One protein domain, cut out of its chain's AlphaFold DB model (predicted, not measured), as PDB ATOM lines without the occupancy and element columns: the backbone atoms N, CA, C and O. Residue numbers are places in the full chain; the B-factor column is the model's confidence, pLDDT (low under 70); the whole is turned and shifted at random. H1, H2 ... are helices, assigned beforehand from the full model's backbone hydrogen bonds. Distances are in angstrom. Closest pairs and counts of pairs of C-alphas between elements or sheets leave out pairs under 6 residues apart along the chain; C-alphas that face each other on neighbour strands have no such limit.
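Overview. This is residues 74 to 128 of the 134 residues of an uncharacterized protein of Gracilariopsis chorda (UniProt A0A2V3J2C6). A helical hairpin, H3 and H4, with the short helix H2 near H3, makes a loose group at one end of the model, while H1 lies at the other end, joined to this group by the outstretched residues 84 to 93. Residues 80 to 85, of which 80 to 83 belong to H1, stick out free. The printed part has 55 residues with four named helices, H1, H2, H3 and H4 in chain order, and no named strand; its class is all helix. It is loose, with a radius of gyration of the C-alphas of 13.3 A, and spans 38 by 25 by 17 A, only just elongated.

Arrangement. Start at H1, residues 77 to 83, which touches no helix. Go on to H2, residues 94 to 98, which is apart from H1. H3, residues 108 to 116, is close to H2 but not clearly touching: their closest C-alphas, those of Leu 96 and Leu 108, are 7.7 A apart. Next comes H4, residues 119 to 126, which touches H3; their closest C-alphas, those of Arg 114 and Ala 121, are 4.3 A apart. H3 and H4 form a helical hairpin, at a steep tilt of 39 degrees, opposite ways. In H1, H2, H3 and H4 every O i to N i+4 pair is within hydrogen-bond range.

Along the chain. Find C-alpha 77 at (162.364, 147.657, 120.325); from there H1 runs 9.9 A to C-alpha 83. H2 covers 5.8 A from C-alpha 94 to C-alpha 98. C-alpha 108 at (158.896, 128.951, 105.998) begins H3, which runs 12.2 A to C-alpha 116. H4 runs 11.1 A from C-alpha 119 to C-alpha 126 at (143.920, 130.676, 105.169).

Size, cuts and confidence. Look at Pro 75 and Ala 104 for the two C-alphas farthest apart, 38.3 A. The printed part has no cut. The link from H3 to H4 is tight, and those from H1 to H2 and from H2 to H3 are short. The mean pLDDT of the printed part is 83.9; residues 100 to 106 and 127 to 128 are under 70.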
ATOM      1  N   ALA A  74     166.527 148.449 117.540       97.25
ATOM      2  CA  ALA A  74     167.034 149.372 118.542       97.25
ATOM      3  C   ALA A  74     166.868 148.776 119.958       97.25
ATOM      4  O   ALA A  74     166.066 147.854 120.166       97.25
ATOM      5  N   PRO A  75     167.585 149.298 120.971       98.06
ATOM      6  CA  PRO A  75     167.439 148.829 122.344       98.06
ATOM      7  C   PRO A  75     165.973 148.817 122.800       98.06
ATOM      8  O   PRO A  75     165.281 149.829 122.719       98.06
ATOM      9  N   ARG A  76     165.514 147.665 123.308       97.19
ATOM     10  CA  ARG A  76     164.129 147.379 123.753       97.19
ATOM     11  C   ARG A  76     163.045 147.360 122.665       97.19
ATOM     12  O   ARG A  76     161.913 147.017 122.989       97.19
ATOM     13  N   GLN A  77     163.360 147.651 121.401       98.06
ATOM     14  CA  GLN A  77     162.364 147.657 120.325       98.06
ATOM     15  C   GLN A  77     161.752 146.267 120.111       98.06
ATOM     16  O   GLN A  77     160.533 146.144 120.114       98.06
ATOM     17  N   LEU A  78     162.578 145.216 120.009       97.19
ATOM     18  CA  LEU A  78     162.078 143.846 119.831       97.19
ATOM     19  C   LEU A  78     161.148 143.424 120.975       97.19
ATOM     20  O   LEU A  78     160.104 142.835 120.725       97.19
ATOM     21  N   GLN A  79     161.505 143.750 122.222       97.69
ATOM     22  CA  GLN A  79     160.664 143.424 123.376       97.69
ATOM     23  C   GLN A  79     159.308 144.122 123.275       97.69
ATOM     24  O   GLN A  79     158.280 143.472 123.409       97.69
ATOM     25  N   HIS A  80     159.304 145.422 122.965       98.12
ATOM     26  CA  HIS A  80     158.067 146.172 122.783       98.12
ATOM     27  C   HIS A  80     157.199 145.587 121.662       98.12
ATOM     28  O   HIS A  80     156.003 145.401 121.857       98.12
ATOM     29  N   GLU A  81     157.795 145.263 120.512       97.81
ATOM     30  CA  GLU A  81     157.080 144.673 119.376       97.81
ATOM     31  C   GLU A  81     156.493 143.291 119.710       97.81
ATOM     32  O   GLU A  81     155.407 142.956 119.238       97.81
ATOM     33  N   VAL A  82     157.165 142.497 120.546       97.25
ATOM     34  CA  VAL A  82     156.607 141.245 121.078       97.25
ATOM     35  C   VAL A  82     155.440 141.526 122.029       97.25
ATOM     36  O   VAL A  82     154.385 140.911 121.887       97.25
ATOM     37  N   ASP A  83     155.591 142.476 122.954       97.44
ATOM     38  CA  ASP A  83     154.571 142.803 123.961       97.44
ATOM     39  C   ASP A  83     153.262 143.303 123.324       97.44
ATOM     40  O   ASP A  83     152.174 142.981 123.803       97.44
ATOM     41  N   VAL A  84     153.353 144.058 122.222       97.00
ATOM     42  CA  VAL A  84     152.182 144.559 121.473       97.00
ATOM     43  C   VAL A  84     151.718 143.613 120.357       97.00
ATOM     44  O   VAL A  84     150.790 143.941 119.618       97.00
ATOM     45  N   GLY A  85     152.331 142.433 120.230       92.75
ATOM     46  CA  GLY A  85     151.895 141.374 119.317       92.75
ATOM     47  C   GLY A  85     152.278 141.559 117.845       92.75
ATOM     48  O   GLY A  85     151.702 140.888 116.990       92.75
ATOM     49  N   VAL A  86     153.240 142.433 117.535       94.38
ATOM     50  CA  VAL A  86     153.820 142.574 116.185       94.38
ATOM     51  C   VAL A  86     154.675 141.354 115.839       94.38
ATOM     52  O   VAL A  86     154.573 140.829 114.731       94.38
ATOM     53  N   TRP A  87     155.473 140.863 116.793       92.81
ATOM     54  CA  TRP A  87     156.231 139.619 116.647       92.81
ATOM     55  C   TRP A  87     155.708 138.532 117.570       92.81
ATOM     56  O   TRP A  87     155.409 138.765 118.738       92.81
ATOM     57  N   LEU A  88     155.687 137.305 117.052       89.81
ATOM     58  CA  LEU A  88     155.421 136.105 117.829       89.81
ATOM     59  C   LEU A  88     156.698 135.255 117.906       89.81
ATOM     60  O   LEU A  88     157.052 134.603 116.919       89.81
ATOM     61  N   PRO A  89     157.393 135.230 119.056       90.50
ATOM     62  CA  PRO A  89     158.553 134.373 119.237       90.50
ATOM     63  C   PRO A  89     158.175 132.894 119.125       90.50
ATOM     64  O   PRO A  89     157.177 132.443 119.688       90.50
ATOM     65  N   CYS A  90     159.006 132.121 118.432       88.06
ATOM     66  CA  CYS A  90     158.885 130.672 118.344       88.06
ATOM     67  C   CYS A  90     160.264 130.015 118.468       88.06
ATOM     68  O   CYS A  90     161.300 130.671 118.338       88.06
ATOM     69  N   SER A  91     160.285 128.714 118.753       87.31
ATOM     70  CA  SER A  91     161.542 127.969 118.859       87.31
ATOM     71  C   SER A  91     162.181 127.775 117.484       87.31
ATOM     72  O   SER A  91     161.519 127.362 116.534       87.31
ATOM     73  N   ALA A  92     163.487 128.020 117.394       86.25
ATOM     74  CA  ALA A  92     164.278 127.703 116.213       86.25
ATOM     75  C   ALA A  92     164.755 126.240 116.251       86.25
ATOM     76  O   ALA A  92     165.017 125.687 117.319       86.25
ATOM     77  N   SER A  93     164.918 125.618 115.082       86.94
ATOM     78  CA  SER A  93     165.549 124.302 114.954       86.94
ATOM     79  C   SER A  93     166.492 124.266 113.760       86.94
ATOM     80  O   SER A  93     166.286 124.978 112.775       86.94
ATOM     81  N   ASP A  94     167.512 123.408 113.826       88.69
ATOM     82  CA  ASP A  94     168.447 123.203 112.714       88.69
ATOM     83  C   ASP A  94     167.716 122.813 111.421       88.69
ATOM     84  O   ASP A  94     167.963 123.384 110.361       88.69
ATOM     85  N   ALA A  95     166.733 121.916 111.523       85.56
ATOM     86  CA  ALA A  95     165.929 121.483 110.384       85.56
ATOM     87  C   ALA A  95     165.116 122.624 109.751       85.56
ATOM     88  O   ALA A  95     164.874 122.601 108.546       85.56
ATOM     89  N   LEU A  96     164.689 123.618 110.535       85.38
ATOM     90  CA  LEU A  96     163.992 124.790 110.008       85.38
ATOM     91  C   LEU A  96     164.967 125.795 109.404       85.38
ATOM     92  O   LEU A  96     164.720 126.262 108.306       85.38
ATOM     93  N   LEU A  97     166.084 126.092 110.066       88.25
ATOM     94  CA  LEU A  97     167.057 127.072 109.575       88.25
ATOM     95  C   LEU A  97     167.783 126.592 108.310       88.25
ATOM     96  O   LEU A  97     168.086 127.386 107.421       88.25
ATOM     97  N   MET A  98     168.040 125.286 108.214       87.38
ATOM     98  CA  MET A  98     168.850 124.699 107.148       87.38
ATOM     99  C   MET A  98     168.048 123.882 106.122       87.38
ATOM    100  O   MET A  98     168.636 123.451 105.130       87.38
ATOM    101  N   GLY A  99     166.741 123.671 106.313       77.56
ATOM    102  CA  GLY A  99     165.938 122.690 105.562       77.56
ATOM    103  C   GLY A  99     165.048 123.208 104.423       77.56
ATOM    104  O   GLY A  99     164.044 122.565 104.131       77.56
ATOM    105  N   PHE A 100     165.366 124.332 103.774       65.94
ATOM    106  CA  PHE A 100     164.677 124.777 102.545       65.94
ATOM    107  C   PHE A 100     165.415 124.303 101.298       65.94
ATOM    108  O   PHE A 100     166.483 124.841 101.001       65.94
ATOM    109  N   SER A 101     164.873 123.341 100.560       53.50
ATOM    110  CA  SER A 101     165.456 122.976  99.263       53.50
ATOM    111  C   SER A 101     164.461 122.838  98.113       53.50
ATOM    112  O   SER A 101     164.915 122.739  96.979       53.50
ATOM    113  N   ASP A 102     163.149 122.920  98.341       55.09
ATOM    114  CA  ASP A 102     162.185 122.650  97.271       55.09
ATOM    115  C   ASP A 102     161.244 123.827  97.044       55.09
ATOM    116  O   ASP A 102     160.559 124.276  97.960       55.09
ATOM    117  N   ALA A 103     161.170 124.291  95.794       57.25
ATOM    118  CA  ALA A 103     160.227 125.325  95.361       57.25
ATOM    119  C   ALA A 103     158.752 124.904  95.539       57.25
ATOM    120  O   ALA A 103     157.871 125.754  95.588       57.25
ATOM    121  N   ALA A 104     158.489 123.598  95.657       57.81
ATOM    122  CA  ALA A 104     157.163 123.037  95.914       57.81
ATOM    123  C   ALA A 104     156.809 122.947  97.413       57.81
ATOM    124  O   ALA A 104     155.680 122.595  97.758       57.81
ATOM    125  N   ALA A 105     157.758 123.216  98.318       61.12
ATOM    126  CA  ALA A 105     157.499 123.175  99.751       61.12
ATOM    127  C   ALA A 105     156.726 124.428 100.207       61.12
ATOM    128  O   ALA A 105     156.938 125.514  99.667       61.12
ATOM    129  N   PRO A 106     155.858 124.318 101.233       63.50
ATOM    130  CA  PRO A 106     155.245 125.493 101.841       63.50
ATOM    131  C   PRO A 106     156.324 126.471 102.316       63.50
ATOM    132  O   PRO A 106     157.378 126.049 102.807       63.50
ATOM    133  N   THR A 107     156.033 127.770 102.218       78.19
ATOM    134  CA  THR A 107     156.924 128.823 102.715       78.19
ATOM    135  C   THR A 107     157.294 128.573 104.178       78.19
ATOM    136  O   THR A 107     156.535 127.957 104.938       78.19
ATOM    137  N   LEU A 108     158.461 129.068 104.604       79.81
ATOM    138  CA  LEU A 108     158.896 128.951 105.998       79.81
ATOM    139  C   LEU A 108     157.808 129.432 106.967       79.81
ATOM    140  O   LEU A 108     157.506 128.740 107.937       79.81
ATOM    141  N   GLY A 109     157.183 130.573 106.670       80.88
ATOM    142  CA  GLY A 109     156.101 131.127 107.482       80.88
ATOM    143  C   GLY A 109     154.933 130.153 107.634       80.88
ATOM    144  O   GLY A 109     154.545 129.828 108.757       80.88
ATOM    145  N   ALA A 110     154.427 129.603 106.526       82.50
ATOM    146  CA  ALA A 110     153.341 128.625 106.562       82.50
ATOM    147  C   ALA A 110     153.731 127.347 107.326       82.50
ATOM    148  O   ALA A 110     152.934 126.816 108.103       82.50
ATOM    149  N   ARG A 111     154.967 126.861 107.152       84.12
ATOM    150  CA  ARG A 111     155.482 125.691 107.880       84.12
ATOM    151  C   ARG A 111     155.586 125.952 109.386       84.12
ATOM    152  O   ARG A 111     155.160 125.100 110.160       84.12
ATOM    153  N   LEU A 112     156.109 127.107 109.804       86.56
ATOM    154  CA  LEU A 112     156.204 127.498 111.217       86.56
ATOM    155  C   LEU A 112     154.829 127.607 111.863       86.56
ATOM    156  O   LEU A 112     154.607 127.032 112.922       86.56
ATOM    157  N   LEU A 113     153.890 128.292 111.209       87.50
ATOM    158  CA  LEU A 113     152.525 128.443 111.710       87.50
ATOM    159  C   LEU A 113     151.832 127.082 111.896       87.50
ATOM    160  O   LEU A 113     151.206 126.853 112.930       87.50
ATOM    161  N   ARG A 114     152.009 126.147 110.951       87.62
ATOM    162  CA  ARG A 114     151.518 124.764 111.091       87.62
ATOM    163  C   ARG A 114     152.165 124.036 112.267       87.62
ATOM    164  O   ARG A 114     151.459 123.371 113.016       87.62
ATOM    165  N   LEU A 115     153.481 124.175 112.446       88.31
ATOM    166  CA  LEU A 115     154.212 123.548 113.554       88.31
ATOM    167  C   LEU A 115     153.819 124.111 114.924       88.31
ATOM    168  O   LEU A 115     153.792 123.361 115.893       88.31
ATOM    169  N   MET A 116     153.489 125.401 115.010       89.44
ATOM    170  CA  MET A 116     152.988 126.006 116.250       89.44
ATOM    171  C   MET A 116     151.596 125.489 116.642       89.44
ATOM    172  O   MET A 116     151.242 125.538 117.818       89.44
ATOM    173  N   GLY A 117     150.825 124.962 115.686       89.75
ATOM    174  CA  GLY A 117     149.551 124.298 115.946       89.75
ATOM    175  C   GLY A 117     148.442 125.227 116.451       89.75
ATOM    176  O   GLY A 117     148.564 126.456 116.471       89.75
ATOM    177  N   GLY A 118     147.313 124.620 116.829       89.88
ATOM    178  CA  GLY A 118     146.122 125.332 117.298       89.88
ATOM    179  C   GLY A 118     145.699 126.443 116.335       89.88
ATOM    180  O   GLY A 118     145.700 126.264 115.119       89.88
ATOM    181  N   ARG A 119     145.431 127.632 116.882       87.00
ATOM    182  CA  ARG A 119     145.006 128.804 116.100       87.00
ATOM    183  C   ARG A 119     145.998 129.237 115.009       87.00
ATOM    184  O   ARG A 119     145.602 129.907 114.062       87.00
ATOM    185  N   PHE A 120     147.285 128.899 115.130       86.44
ATOM    186  CA  PHE A 120     148.291 129.267 114.128       86.44
ATOM    187  C   PHE A 120     148.212 128.384 112.886       86.44
ATOM    188  O   PHE A 120     148.395 128.878 111.773       86.44
ATOM    189  N   ALA A 121     147.860 127.108 113.053       85.69
ATOM    190  CA  ALA A 121     147.608 126.220 111.925       85.69
ATOM    191  C   ALA A 121     146.402 126.702 111.098       85.69
ATOM    192  O   ALA A 121     146.463 126.673 109.868       85.69
ATOM    193  N   ASP A 122     145.369 127.244 111.752       85.38
ATOM    194  CA  ASP A 122     144.210 127.839 111.070       85.38
ATOM    195  C   ASP A 122     144.595 129.074 110.245       85.38
ATOM    196  O   ASP A 122     144.096 129.261 109.137       85.38
ATOM    197  N   ILE A 123     145.507 129.911 110.756       82.81
ATOM    198  CA  ILE A 123     146.051 131.058 110.010       82.81
ATOM    199  C   ILE A 123     146.835 130.561 108.791       82.81
ATOM    200  O   ILE A 123     146.635 131.068 107.689       82.81
ATOM    201  N   ALA A 124     147.676 129.535 108.958       82.44
ATOM    202  CA  ALA A 124     148.442 128.950 107.858       82.44
ATOM    203  C   ALA A 124     147.555 128.368 106.748       82.44
ATOM    204  O   ALA A 124     147.942 128.394 105.584       82.44
ATOM    205  N   ALA A 125     146.387 127.823 107.099       78.75
ATOM    206  CA  ALA A 125     145.440 127.248 106.146       78.75
ATOM    207  C   ALA A 125     144.682 128.306 105.323       78.75
ATOM    208  O   ALA A 125     144.149 127.990 104.264       78.75
ATOM    209  N   ARG A 126     144.628 129.553 105.809       76.31
ATOM    210  CA  ARG A 126     143.920 130.676 105.169       76.31
ATOM    211  C   ARG A 126     144.822 131.552 104.305       76.31
ATOM    212  O   ARG A 126     144.312 132.383 103.560       76.31
ATOM    213  N   GLN A 127     146.139 131.404 104.429       63.22
ATOM    214  CA  GLN A 127     147.098 132.106 103.583       63.22
ATOM    215  C   GLN A 127     146.997 131.525 102.162       63.22
ATOM    216  O   GLN A 127     147.191 130.314 102.007       63.22
ATOM    217  N   PRO A 128     146.666 132.324 101.130       52.12
ATOM    218  CA  PRO A 128     146.786 131.853  99.756       52.12
ATOM    219  C   PRO A 128     148.248 131.462  99.494       52.12
ATOM    220  O   PRO A 128     149.159 132.052 100.077       52.12
TER     221      PRO A 128